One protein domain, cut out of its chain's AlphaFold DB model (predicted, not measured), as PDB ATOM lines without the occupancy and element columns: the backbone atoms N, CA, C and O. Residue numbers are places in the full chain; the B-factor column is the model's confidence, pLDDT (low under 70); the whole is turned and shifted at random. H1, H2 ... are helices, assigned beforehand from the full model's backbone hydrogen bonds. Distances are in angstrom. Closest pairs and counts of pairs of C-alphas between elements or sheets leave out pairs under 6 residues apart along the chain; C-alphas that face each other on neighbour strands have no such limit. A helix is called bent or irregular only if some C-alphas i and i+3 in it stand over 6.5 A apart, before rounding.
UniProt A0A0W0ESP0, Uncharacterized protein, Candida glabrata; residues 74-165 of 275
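AT A GLANCE: This is residues 74 to 165 of the 275 residues of an uncharacterized protein of Candida glabrata (UniProt A0A0W0ESP0). Helix H2 lies in the middle of a small helical body, with H6 packed across its first part and H7 packed on its next part. The short helix H3 meets H7, and the short H4 meets H1; H1 lies toward one end of the body and H5 toward the other, where residues 125 to 130 stick out. The printed part has 92 residues with seven named helices, in the order H1 to H7, and no named strand; the class is all helix. The whole is compact, with a radius of gyration of the C-alphas of 13.5 A, and spans 37 by 30 by 21 A.

HOW THE PARTS SIT: H1, residues 74 to 81, touches H4, residues 109 to 112, and the closest C-alphas, those of Arg 81 and Ser 110, are 4.3 A apart. H2, residues 85 to 97, touches H6, residues 137 to 146, with residues 86 to 89 alone; the closest C-alphas, of Gln 86 and Lys 139, are 5.4 A apart. The lines of H2 and H6 are only just about perpendicular, at 73 degrees. H2 touches H7, residues 155 to 165, with residues 90 to 94 alone, at a steep tilt of 62 degrees, the same way; the closest C-alphas, of Tyr 94 and Leu 160, are 6.2 A apart. H3, residues 103 to 106, and H7 only just touch, with 3 pairs of C-alphas within 8 A, the closest being Lys 104 and Glu 156 at 5.4 A. H3 and H4 are close but not clearly touching, with the closest C-alphas, of Tyr 106 and Arg 112, at 5.6 A. H5, residues 117 to 126, touches no helix. H6 and H7 are near each other, with 7 pairs of C-alphas within 10 A. In H1 and H6 every O i to N i+4 pair is within hydrogen-bond range, against 8 of 9 in H2, 5 of 6 in H5 and 5 of 7 in H7; H3 and H4 are too short for such a pair, and their one O i to N i+3 pair is within range in H3 but not in H4.

IN THESE COORDINATES: H1 begins at C-alpha 74, (-40.114, -35.943, 53.997), and is 10.8 A long from first to last C-alpha. H2 begins at C-alpha 85, (-32.199, -31.325, 35.597), and is 19.1 A long. H3 measures 5.5 A, H4 5.1 A, H5 15.0 A and H6 14.2 A. H7, 15.1 A long, ends at C-alpha 165, (-37.158, -37.976, 20.166); it is irregular, with C-alphas 156 and 159 7.2 A apart.

THE WHOLE: The two C-alphas farthest apart, those of Glu 74 and Ala 128, are 39.5 A apart. The printed part has no cut and no long link; the links from H5 to H6 and from H6 to H7 are short, and the other four are tight. The mean pLDDT of the printed part is 84.9, and residues 117 to 131 are under 70.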
ATOM      1  N   GLU A  74     -40.446 -37.326  54.378       87.31
ATOM      2  CA  GLU A  74     -40.114 -35.943  53.997       87.31
ATOM      3  C   GLU A  74     -39.104 -35.862  52.837       87.31
ATOM      4  O   GLU A  74     -39.064 -34.889  52.078       87.31
ATOM      5  N   ARG A  75     -38.234 -36.871  52.685       82.88
ATOM      6  CA  ARG A  75     -37.324 -36.956  51.535       82.88
ATOM      7  C   ARG A  75     -38.045 -37.335  50.246       82.88
ATOM      8  O   ARG A  75     -37.576 -36.908  49.195       82.88
ATOM      9  N   LEU A  76     -39.103 -38.145  50.293       81.75
ATOM     10  CA  LEU A  76     -39.903 -38.473  49.110       81.75
ATOM     11  C   LEU A  76     -40.733 -37.267  48.664       81.75
ATOM     12  O   LEU A  76     -40.665 -36.907  47.494       81.75
ATOM     13  N   GLU A  77     -41.392 -36.576  49.591       83.38
ATOM     14  CA  GLU A  77     -42.165 -35.360  49.284       83.38
ATOM     15  C   GLU A  77     -41.282 -34.275  48.657       83.38
ATOM     16  O   GLU A  77     -41.600 -33.688  47.625       83.38
ATOM     17  N   LYS A  78     -40.082 -34.059  49.215       83.31
ATOM     18  CA  LYS A  78     -39.121 -33.117  48.625       83.31
ATOM     19  C   LYS A  78     -38.672 -33.532  47.230       83.31
ATOM     20  O   LYS A  78     -38.430 -32.661  46.405       83.31
ATOM     21  N   LYS A  79     -38.553 -34.831  46.944       82.06
ATOM     22  CA  LYS A  79     -38.224 -35.295  45.589       82.06
ATOM     23  C   LYS A  79     -39.346 -35.005  44.596       82.06
ATOM     24  O   LYS A  79     -39.027 -34.709  43.454       82.06
ATOM     25  N   GLN A  80     -40.608 -35.065  45.020       80.69
ATOM     26  CA  GLN A  80     -41.762 -34.748  44.171       80.69
ATOM     27  C   GLN A  80     -41.875 -33.250  43.853       80.69
ATOM     28  O   GLN A  80     -42.431 -32.889  42.821       80.69
ATOM     29  N   ARG A  81     -41.317 -32.381  44.704       84.06
ATOM     30  CA  ARG A  81     -41.259 -30.923  44.486       84.06
ATOM     31  C   ARG A  81     -40.049 -30.449  43.685       84.06
ATOM     32  O   ARG A  81     -40.073 -29.367  43.109       84.06
ATOM     33  N   VAL A  82     -38.952 -31.201  43.711       87.56
ATOM     34  CA  VAL A  82     -37.704 -30.788  43.061       87.56
ATOM     35  C   VAL A  82     -37.711 -31.219  41.600       87.56
ATOM     36  O   VAL A  82     -37.616 -32.408  41.290       87.56
ATOM     37  N   LEU A  83     -37.709 -30.233  40.704       89.19
ATOM     38  CA  LEU A  83     -37.551 -30.475  39.279       89.19
ATOM     39  C   LEU A  83     -36.152 -31.026  38.972       89.19
ATOM     40  O   LEU A  83     -35.124 -30.408  39.264       89.19
ATOM     41  N   LYS A  84     -36.112 -32.205  38.352       91.56
ATOM     42  CA  LYS A  84     -34.865 -32.837  37.908       91.56
ATOM     43  C   LYS A  84     -34.273 -32.089  36.714       91.56
ATOM     44  O   LYS A  84     -34.987 -31.642  35.821       91.56
ATOM     45  N   ASP A  85     -32.946 -32.036  36.648       92.69
ATOM     46  CA  ASP A  85     -32.199 -31.325  35.597       92.69
ATOM     47  C   ASP A  85     -32.421 -31.895  34.178       92.69
ATOM     48  O   ASP A  85     -32.250 -31.193  33.178       92.69
ATOM     49  N   GLN A  86     -32.819 -33.167  34.071       94.31
ATOM     50  CA  GLN A  86     -33.195 -33.813  32.810       94.31
ATOM     51  C   GLN A  86     -34.579 -33.376  32.325       94.31
ATOM     52  O   GLN A  86     -34.761 -33.166  31.130       94.31
ATOM     53  N   LEU A  87     -35.532 -33.206  33.246       93.56
ATOM     54  CA  LEU A  87     -36.872 -32.707  32.929       93.56
ATOM     55  C   LEU A  87     -36.819 -31.216  32.596       93.56
ATOM     56  O   LEU A  87     -37.428 -30.784  31.624       93.56
ATOM     57  N   ARG A  88     -35.994 -30.450  33.323       92.56
ATOM     58  CA  ARG A  88     -35.695 -29.056  32.971       92.56
ATOM     59  C   ARG A  88     -35.126 -28.937  31.557       92.56
ATOM     60  O   ARG A  88     -35.555 -28.091  30.794       92.56
ATOM     61  N   TYR A  89     -34.219 -29.834  31.184       93.69
ATOM     62  CA  TYR A  89     -33.646 -29.866  29.838       93.69
ATOM     63  C   TYR A  89     -34.657 -30.176  28.729       93.69
ATOM     64  O   TYR A  89     -34.518 -29.636  27.634       93.69
ATOM     65  N   LEU A  90     -35.660 -31.022  28.998       93.19
ATOM     66  CA  LEU A  90     -36.771 -31.241  28.065       93.19
ATOM     67  C   LEU A  90     -37.634 -29.986  27.918       93.19
ATOM     68  O   LEU A  90     -37.990 -29.631  26.802       93.19
ATOM     69  N   ILE A  91     -37.933 -29.310  29.030       92.06
ATOM     70  CA  ILE A  91     -38.688 -28.050  29.038       92.06
ATOM     71  C   ILE A  91     -37.935 -26.974  28.247       92.06
ATOM     72  O   ILE A  91     -38.501 -26.380  27.342       92.06
ATOM     73  N   GLU A  92     -36.644 -26.777  28.525       90.12
ATOM     74  CA  GLU A  92     -35.781 -25.833  27.801       90.12
ATOM     75  C   GLU A  92     -35.703 -26.158  26.298       90.12
ATOM     76  O   GLU A  92     -35.683 -25.251  25.474       90.12
ATOM     77  N   PHE A  93     -35.657 -27.446  25.929       92.12
ATOM     78  CA  PHE A  93     -35.691 -27.865  24.524       92.12
ATOM     79  C   PHE A  93     -37.020 -27.493  23.863       92.12
ATOM     80  O   PHE A  93     -37.027 -26.944  22.770       92.12
ATOM     81  N   TYR A  94     -38.137 -27.776  24.529       90.69
ATOM     82  CA  TYR A  94     -39.471 -27.527  23.993       90.69
ATOM     83  C   TYR A  94     -39.774 -26.029  23.869       90.69
ATOM     84  O   TYR A  94     -40.269 -25.583  22.835       90.69
ATOM     85  N   LEU A  95     -39.377 -25.246  24.875       88.56
ATOM     86  CA  LEU A  95     -39.525 -23.788  24.899       88.56
ATOM     87  C   LEU A  95     -38.708 -23.065  23.818       88.56
ATOM     88  O   LEU A  95     -38.922 -21.889  23.540       88.56
ATOM     89  N   LYS A  96     -37.736 -23.752  23.211       85.56
ATOM     90  CA  LYS A  96     -36.976 -23.217  22.083       85.56
ATOM     91  C   LYS A  96     -37.832 -23.134  20.817       85.56
ATOM     92  O   LYS A  96     -37.691 -22.180  20.054       85.56
ATOM     93  N   ASP A  97     -38.668 -24.146  20.596       82.62
ATOM     94  CA  ASP A  97     -39.460 -24.301  19.374       82.62
ATOM     95  C   ASP A  97     -40.910 -23.818  19.559       82.62
ATOM     96  O   ASP A  97     -41.591 -23.515  18.581       82.62
ATOM     97  N   SER A  98     -41.385 -23.732  20.804       82.31
ATOM     98  CA  SER A  98     -42.745 -23.324  21.170       82.31
ATOM     99  C   SER A  98     -42.726 -22.379  22.368       82.31
ATOM    100  O   SER A  98     -41.889 -22.516  23.249       82.31
ATOM    101  N   ASP A  99     -43.646 -21.419  22.417       77.00
ATOM    102  CA  ASP A  99     -43.626 -20.368  23.447       77.00
ATOM    103  C   ASP A  99     -44.408 -20.725  24.719       77.00
ATOM    104  O   ASP A  99     -44.350 -20.001  25.713       77.00
ATOM    105  N   GLU A 100     -45.139 -21.840  24.706       83.50
ATOM    106  CA  GLU A 100     -46.045 -22.246  25.779       83.50
ATOM    107  C   GLU A 100     -45.850 -23.728  26.114       83.50
ATOM    108  O   GLU A 100     -45.611 -24.551  25.232       83.50
ATOM    109  N   LEU A 101     -45.929 -24.069  27.403       86.56
ATOM    110  CA  LEU A 101     -45.882 -25.456  27.867       86.56
ATOM    111  C   LEU A 101     -47.289 -26.071  27.866       86.56
ATOM    112  O   LEU A 101     -48.244 -25.362  28.167       86.56
ATOM    113  N   PRO A 102     -47.421 -27.384  27.611       88.00
ATOM    114  CA  PRO A 102     -48.699 -28.082  27.715       88.00
ATOM    115  C   PRO A 102     -49.360 -27.951  29.095       88.00
ATOM    116  O   PRO A 102     -48.706 -28.153  30.121       88.00
ATOM    117  N   ASP A 103     -50.679 -27.748  29.118       86.88
ATOM    118  CA  ASP A 103     -51.489 -27.579  30.339       86.88
ATOM    119  C   ASP A 103     -51.299 -28.710  31.360       86.88
ATOM    120  O   ASP A 103     -51.276 -28.491  32.573       86.88
ATOM    121  N   LYS A 104     -51.108 -29.941  30.866       88.69
ATOM    122  CA  LYS A 104     -50.872 -31.140  31.687       88.69
ATOM    123  C   LYS A 104     -49.649 -30.981  32.591       88.69
ATOM    124  O   LYS A 104     -49.648 -31.470  33.715       88.69
ATOM    125  N   LEU A 105     -48.615 -30.272  32.137       88.00
ATOM    126  CA  LEU A 105     -47.391 -30.066  32.909       88.00
ATOM    127  C   LEU A 105     -47.589 -29.102  34.081       88.00
ATOM    128  O   LEU A 105     -47.019 -29.326  35.149       88.00
ATOM    129  N   TYR A 106     -48.424 -28.072  33.943       86.06
ATOM    130  CA  TYR A 106     -48.672 -27.123  35.036       86.06
ATOM    131  C   TYR A 106     -49.375 -27.758  36.245       86.06
ATOM    132  O   TYR A 106     -49.294 -27.233  37.357       86.06
ATOM    133  N   GLN A 107     -49.999 -28.925  36.061       88.44
ATOM    134  CA  GLN A 107     -50.594 -29.709  37.147       88.44
ATOM    135  C   GLN A 107     -49.535 -30.268  38.109       88.44
ATOM    136  O   GLN A 107     -49.823 -30.509  39.283       88.44
ATOM    137  N   LEU A 108     -48.292 -30.445  37.648       87.94
ATOM    138  CA  LEU A 108     -47.205 -30.977  38.464       87.94
ATOM    139  C   LEU A 108     -46.651 -29.912  39.418       87.94
ATOM    140  O   LEU A 108     -46.152 -28.863  39.004       87.94
ATOM    141  N   GLU A 109     -46.615 -30.234  40.714       86.50
ATOM    142  CA  GLU A 109     -46.106 -29.334  41.764       86.50
ATOM    143  C   GLU A 109     -44.636 -28.932  41.536       86.50
ATOM    144  O   GLU A 109     -44.242 -27.796  41.813       86.50
ATOM    145  N   SER A 110     -43.837 -29.840  40.960       86.00
ATOM    146  CA  SER A 110     -42.456 -29.570  40.536       86.00
ATOM    147  C   SER A 110     -42.352 -28.434  39.522       86.00
ATOM    148  O   SER A 110     -41.424 -27.631  39.601       86.00
ATOM    149  N   ILE A 111     -43.263 -28.373  38.551       86.56
ATOM    150  CA  ILE A 111     -43.204 -27.387  37.467       86.56
ATOM    151  C   ILE A 111     -43.771 -26.071  37.957       86.56
ATOM    152  O   ILE A 111     -43.076 -25.068  37.864       86.56
ATOM    153  N   ARG A 112     -44.942 -26.100  38.600       85.31
ATOM    154  CA  ARG A 112     -45.573 -24.917  39.195       85.31
ATOM    155  C   ARG A 112     -44.642 -24.148  40.137       85.31
ATOM    156  O   ARG A 112     -44.693 -22.934  40.201       85.31
ATOM    157  N   SER A 113     -43.766 -24.844  40.861       84.19
ATOM    158  CA  SER A 113     -42.809 -24.187  41.764       84.19
ATOM    159  C   SER A 113     -41.620 -23.517  41.051       84.19
ATOM    160  O   SER A 113     -40.902 -22.747  41.682       84.19
ATOM    161  N   ASN A 114     -41.344 -23.864  39.789       83.19
ATOM    162  CA  ASN A 114     -40.161 -23.412  39.038       83.19
ATOM    163  C   ASN A 114     -40.504 -22.558  37.803       83.19
ATOM    164  O   ASN A 114     -39.668 -21.771  37.364       83.19
ATOM    165  N   TYR A 115     -41.700 -22.734  37.243       78.56
ATOM    166  CA  TYR A 115     -42.196 -22.089  36.036       78.56
ATOM    167  C   TYR A 115     -43.625 -21.605  36.298       78.56
ATOM    168  O   TYR A 115     -44.559 -22.406  36.273       78.56
ATOM    169  N   ASP A 116     -43.786 -20.307  36.547       71.44
ATOM    170  CA  ASP A 116     -45.096 -19.657  36.472       71.44
ATOM    171  C   ASP A 116     -45.356 -19.227  35.014       71.44
ATOM    172  O   ASP A 116     -44.438 -18.778  34.326       71.44
ATOM    173  N   GLU A 117     -46.596 -19.347  34.527       66.06
ATOM    174  CA  GLU A 117     -46.982 -19.002  33.139       66.06
ATOM    175  C   GLU A 117     -46.551 -17.581  32.733       66.06
ATOM    176  O   GLU A 117     -46.082 -17.346  31.618       66.06
ATOM    177  N   ASN A 118     -46.654 -16.635  33.670       62.53
ATOM    178  CA  ASN A 118     -46.270 -15.239  33.457       62.53
ATOM    179  C   ASN A 118     -44.747 -15.042  33.382       62.53
ATOM    180  O   ASN A 118     -44.277 -14.088  32.766       62.53
ATOM    181  N   ASP A 119     -43.984 -15.949  33.992       65.00
ATOM    182  CA  ASP A 119     -42.529 -15.879  34.137       65.00
ATOM    183  C   ASP A 119     -41.792 -16.321  32.863       65.00
ATOM    184  O   ASP A 119     -40.651 -15.925  32.634       65.00
ATOM    185  N   ILE A 120     -42.414 -17.166  32.034       66.06
ATOM    186  CA  ILE A 120     -41.820 -17.653  30.777       66.06
ATOM    187  C   ILE A 120     -41.857 -16.552  29.713       66.06
ATOM    188  O   ILE A 120     -40.842 -16.285  29.067       66.06
ATOM    189  N   LYS A 121     -43.007 -15.881  29.571       61.22
ATOM    190  CA  LYS A 121     -43.187 -14.774  28.622       61.22
ATOM    191  C   LYS A 121     -42.315 -13.572  29.006       61.22
ATOM    192  O   LYS A 121     -41.579 -13.069  28.166       61.22
ATOM    193  N   SER A 122     -42.292 -13.192  30.287       58.50
ATOM    194  CA  SER A 122     -41.481 -12.062  30.768       58.50
ATOM    195  C   SER A 122     -39.972 -12.294  30.637       58.50
ATOM    196  O   SER A 122     -39.254 -11.398  30.196       58.50
ATOM    197  N   LYS A 123     -39.466 -13.500  30.944       60.97
ATOM    198  CA  LYS A 123     -38.029 -13.807  30.811       60.97
ATOM    199  C   LYS A 123     -37.541 -13.715  29.372       60.97
ATOM    200  O   LYS A 123     -36.421 -13.260  29.168       60.97
ATOM    201  N   LYS A 124     -38.361 -14.113  28.393       61.62
ATOM    202  CA  LYS A 124     -38.002 -14.033  26.971       61.62
ATOM    203  C   LYS A 124     -37.867 -12.582  26.496       61.62
ATOM    204  O   LYS A 124     -36.960 -12.288  25.721       61.62
ATOM    205  N   ASP A 125     -38.720 -11.694  27.001       59.34
ATOM    206  CA  ASP A 125     -38.720 -10.272  26.644       59.34
ATOM    207  C   ASP A 125     -37.618  -9.472  27.370       59.34
ATOM    208  O   ASP A 125     -37.079  -8.512  26.818       59.34
ATOM    209  N   GLU A 126     -37.240  -9.870  28.591       61.25
ATOM    210  CA  GLU A 126     -36.218  -9.176  29.393       61.25
ATOM    211  C   GLU A 126     -34.783  -9.673  29.149       61.25
ATOM    212  O   GLU A 126     -33.820  -8.911  29.303       61.25
ATOM    213  N   SER A 127     -34.587 -10.938  28.758       61.34
ATOM    214  CA  SER A 127     -33.245 -11.473  28.524       61.34
ATOM    215  C   SER A 127     -32.712 -11.050  27.151       61.34
ATOM    216  O   SER A 127     -32.893 -11.736  26.150       61.34
ATOM    217  N   ALA A 128     -31.943  -9.960  27.102       62.53
ATOM    218  CA  ALA A 128     -31.138  -9.600  25.923       62.53
ATOM    219  C   ALA A 128     -30.051 -10.653  25.580       62.53
ATOM    220  O   ALA A 128     -29.395 -10.574  24.540       62.53
ATOM    221  N   VAL A 129     -29.839 -11.632  26.466       63.00
ATOM    222  CA  VAL A 129     -28.959 -12.782  26.260       63.00
ATOM    223  C   VAL A 129     -29.804 -13.941  25.746       63.00
ATOM    224  O   VAL A 129     -30.594 -14.512  26.486       63.00
ATOM    225  N   VAL A 130     -29.621 -14.293  24.473       64.19
ATOM    226  CA  VAL A 130     -30.256 -15.469  23.874       64.19
ATOM    227  C   VAL A 130     -29.689 -16.717  24.547       64.19
ATOM    228  O   VAL A 130     -28.547 -17.107  24.285       64.19
ATOM    229  N   ASP A 131     -30.479 -17.351  25.409       69.88
ATOM    230  CA  ASP A 131     -30.131 -18.646  25.981       69.88
ATOM    231  C   ASP A 131     -30.159 -19.711  24.878       69.88
ATOM    232  O   ASP A 131     -31.192 -20.252  24.482       69.88
ATOM    233  N   VAL A 132     -28.978 -20.002  24.331       80.81
ATOM    234  CA  VAL A 132     -28.805 -21.044  23.319       80.81
ATOM    235  C   VAL A 132     -28.865 -22.400  24.008       80.81
ATOM    236  O   VAL A 132     -27.934 -22.789  24.721       80.81
ATOM    237  N   TRP A 133     -29.935 -23.148  23.749       87.56
ATOM    238  CA  TRP A 133     -30.050 -24.536  24.180       87.56
ATOM    239  C   TRP A 133     -28.851 -25.360  23.690       87.56
ATOM    240  O   TRP A 133     -28.506 -25.360  22.504       87.56
ATOM    241  N   LYS A 134     -28.212 -26.087  24.613       89.44
ATOM    242  CA  LYS A 134     -27.037 -26.922  24.332       89.44
ATOM    243  C   LYS A 134     -27.362 -28.386  24.552       89.44
ATOM    244  O   LYS A 134     -27.728 -28.793  25.652       89.44
ATOM    245  N   PHE A 135     -27.129 -29.189  23.518       92.31
ATOM    246  CA  PHE A 135     -27.287 -30.634  23.589       92.31
ATOM    247  C   PHE A 135     -26.404 -31.245  24.688       92.31
ATOM    248  O   PHE A 135     -25.189 -31.039  24.718       92.31
ATOM    249  N   SER A 136     -27.009 -32.055  25.562       94.38
ATOM    250  CA  SER A 136     -26.294 -32.816  26.588       94.38
ATOM    251  C   SER A 136     -26.514 -34.314  26.417       94.38
ATOM    252  O   SER A 136     -27.591 -34.849  26.696       94.38
ATOM    253  N   LYS A 137     -25.447 -35.024  26.028       93.44
ATOM    254  CA  LYS A 137     -25.480 -36.483  25.847       93.44
ATOM    255  C   LYS A 137     -25.816 -37.223  27.141       93.44
ATOM    256  O   LYS A 137     -26.518 -38.228  27.112       93.44
ATOM    257  N   GLN A 138     -25.350 -36.712  28.281       95.44
ATOM    258  CA  GLN A 138     -25.648 -37.296  29.587       95.44
ATOM    259  C   GLN A 138     -27.152 -37.254  29.888       95.44
ATOM    260  O   GLN A 138     -27.708 -38.251  30.351       95.44
ATOM    261  N   LYS A 139     -27.814 -36.128  29.585       95.12
ATOM    262  CA  LYS A 139     -29.261 -35.973  29.769       95.12
ATOM    263  C   LYS A 139     -30.037 -36.855  28.791       95.12
ATOM    264  O   LYS A 139     -30.927 -37.575  29.223       95.12
ATOM    265  N   GLN A 140     -29.625 -36.907  27.521       94.56
ATOM    266  CA  GLN A 140     -30.215 -37.810  26.524       94.56
ATOM    267  C   GLN A 140     -30.133 -39.285  26.946       94.56
ATOM    268  O   GLN A 140     -31.138 -39.985  26.929       94.56
ATOM    269  N   ASN A 141     -28.957 -39.764  27.360       95.06
ATOM    270  CA  ASN A 141     -28.786 -41.152  27.800       95.06
ATOM    271  C   ASN A 141     -29.650 -41.467  29.030       95.06
ATOM    272  O   ASN A 141     -30.160 -42.578  29.162       95.06
ATOM    273  N   TRP A 142     -29.824 -40.494  29.931       96.56
ATOM    274  CA  TRP A 142     -30.719 -40.646  31.073       96.56
ATOM    275  C   TRP A 142     -32.182 -40.766  30.635       96.56
ATOM    276  O   TRP A 142     -32.871 -41.653  31.133       96.56
ATOM    277  N   LEU A 143     -32.629 -39.935  29.685       95.69
ATOM    278  CA  LEU A 143     -33.983 -39.995  29.123       95.69
ATOM    279  C   LEU A 143     -34.242 -41.337  28.434       95.69
ATOM    280  O   LEU A 143     -35.250 -41.974  28.713       95.69
ATOM    281  N   LEU A 144     -33.298 -41.811  27.614       94.62
ATOM    282  CA  LEU A 144     -33.373 -43.126  26.965       94.62
ATOM    283  C   LEU A 144     -33.515 -44.256  27.991       94.62
ATOM    284  O   LEU A 144     -34.366 -45.127  27.851       94.62
ATOM    285  N   LYS A 145     -32.713 -44.219  29.062       94.62
ATOM    286  CA  LYS A 145     -32.750 -45.236  30.120       94.62
ATOM    287  C   LYS A 145     -34.083 -45.263  30.877       94.62
ATOM    288  O   LYS A 145     -34.509 -46.333  31.303       94.62
ATOM    289  N   HIS A 146     -34.715 -44.108  31.077       95.00
ATOM    290  CA  HIS A 146     -35.942 -43.975  31.873       95.00
ATOM    291  C   HIS A 146     -37.198 -43.789  31.019       95.00
ATOM    292  O   HIS A 146     -38.255 -43.488  31.561       95.00
ATOM    293  N   PHE A 147     -37.113 -44.023  29.708       94.38
ATOM    294  CA  PHE A 147     -38.223 -43.837  28.777       94.38
ATOM    295  C   PHE A 147     -39.486 -44.620  29.183       94.38
ATOM    296  O   PHE A 147     -40.595 -44.107  29.071       94.38
ATOM    297  N   HIS A 148     -39.332 -45.826  29.738       93.94
ATOM    298  CA  HIS A 148     -40.445 -46.655  30.226       93.94
ATOM    299  C   HIS A 148     -40.735 -46.507  31.735       93.94
ATOM    300  O   HIS A 148     -41.561 -47.246  32.267       93.94
ATOM    301  N   ASN A 149     -40.046 -45.610  32.449       93.00
ATOM    302  CA  ASN A 149     -40.185 -45.453  33.897       93.00
ATOM    303  C   ASN A 149     -41.020 -44.208  34.243       93.00
ATOM    304  O   ASN A 149     -40.528 -43.084  34.145       93.00
ATOM    305  N   PHE A 150     -42.258 -44.426  34.695       90.75
ATOM    306  CA  PHE A 150     -43.204 -43.364  35.059       90.75
ATOM    307  C   PHE A 150     -42.915 -42.690  36.407       90.75
ATOM    308  O   PHE A 150     -43.308 -41.542  36.597       90.75
ATOM    309  N   ASP A 151     -42.163 -43.338  37.304       88.94
ATOM    310  CA  ASP A 151     -41.721 -42.712  38.561       88.94
ATOM    311  C   ASP A 151     -40.692 -41.605  38.293       88.94
ATOM    312  O   ASP A 151     -40.559 -40.622  39.031       88.94
ATOM    313  N   GLU A 152     -39.899 -41.799  37.239       90.81
ATOM    314  CA  GLU A 152     -38.820 -40.897  36.866       90.81
ATOM    315  C   GLU A 152     -39.270 -39.874  35.818       90.81
ATOM    316  O   GLU A 152     -38.888 -38.705  35.938       90.81
ATOM    317  N   ILE A 153     -40.078 -40.306  34.839       92.56
ATOM    318  CA  ILE A 153     -40.659 -39.493  33.762       92.56
ATOM    319  C   ILE A 153     -42.190 -39.690  33.742       92.56
ATOM    320  O   ILE A 153     -42.681 -40.624  33.091       92.56
ATOM    321  N   PRO A 154     -42.937 -38.803  34.427       92.50
ATOM    322  CA  PRO A 154     -44.401 -38.808  34.438       92.50
ATOM    323  C   PRO A 154     -45.025 -38.695  33.033       92.50
ATOM    324  O   PRO A 154     -44.364 -38.261  32.087       92.50
ATOM    325  N   ALA A 155     -46.285 -39.115  32.883       91.00
ATOM    326  CA  ALA A 155     -46.987 -39.176  31.591       91.00
ATOM    327  C   ALA A 155     -47.253 -37.790  30.977       91.00
ATOM    328  O   ALA A 155     -47.355 -37.635  29.764       91.00
ATOM    329  N   GLU A 156     -47.303 -36.755  31.804       91.88
ATOM    330  CA  GLU A 156     -47.502 -35.361  31.419       91.88
ATOM    331  C   GLU A 156     -46.350 -34.850  30.537       91.88
ATOM    332  O   GLU A 156     -46.542 -33.956  29.717       91.88
ATOM    333  N   TYR A 157     -45.160 -35.450  30.653       92.31
ATOM    334  CA  TYR A 157     -44.001 -35.132  29.815       92.31
ATOM    335  C   TYR A 157     -44.010 -35.831  28.455       92.31
ATOM    336  O   TYR A 157     -43.102 -35.576  27.665       92.31
ATOM    337  N   ASP A 158     -44.984 -36.696  28.161       92.06
ATOM    338  CA  ASP A 158     -45.003 -37.492  26.930       92.06
ATOM    339  C   ASP A 158     -44.913 -36.613  25.680       92.06
ATOM    340  O   ASP A 158     -44.155 -36.925  24.768       92.06
ATOM    341  N   GLU A 159     -45.609 -35.479  25.652       91.44
ATOM    342  CA  GLU A 159     -45.599 -34.558  24.509       91.44
ATOM    343  C   GLU A 159     -44.199 -33.964  24.264       91.44
ATOM    344  O   GLU A 159     -43.691 -33.994  23.140       91.44
ATOM    345  N   LEU A 160     -43.517 -33.522  25.328       93.19
ATOM    346  CA  LEU A 160     -42.147 -32.994  25.265       93.19
ATOM    347  C   LEU A 160     -41.144 -34.082  24.876       93.19
ATOM    348  O   LEU A 160     -40.220 -33.849  24.095       93.19
ATOM    349  N   LEU A 161     -41.324 -35.273  25.440       93.56
ATOM    350  CA  LEU A 161     -40.495 -36.444  25.199       93.56
ATOM    351  C   LEU A 161     -40.571 -36.850  23.721       93.56
ATOM    352  O   LEU A 161     -39.541 -37.023  23.074       93.56
ATOM    353  N   LEU A 162     -41.786 -36.953  23.177       92.62
ATOM    354  CA  LEU A 162     -42.042 -37.290  21.778       92.62
ATOM    355  C   LEU A 162     -41.452 -36.242  20.833       92.62
ATOM    356  O   LEU A 162     -40.785 -36.619  19.870       92.62
ATOM    357  N   ASN A 163     -41.622 -34.948  21.130       92.31
ATOM    358  CA  ASN A 163     -41.021 -33.885  20.324       92.31
ATOM    359  C   ASN A 163     -39.485 -33.967  20.333       92.31
ATOM    360  O   ASN A 163     -38.847 -33.852  19.292       92.31
ATOM    361  N   TYR A 164     -38.881 -34.255  21.489       93.19
ATOM    362  CA  TYR A 164     -37.431 -34.416  21.605       93.19
ATOM    363  C   TYR A 164     -36.885 -35.623  20.829       93.19
ATOM    364  O   TYR A 164     -35.819 -35.547  20.215       93.19
ATOM    365  N   PHE A 165     -37.590 -36.757  20.857       92.88
ATOM    366  CA  PHE A 165     -37.158 -37.976  20.166       92.88
ATOM    367  C   PHE A 165     -37.495 -37.989  18.669       92.88
ATOM    368  O   PHE A 165     -36.894 -38.782  17.938       92.88
TER     369      PHE A 165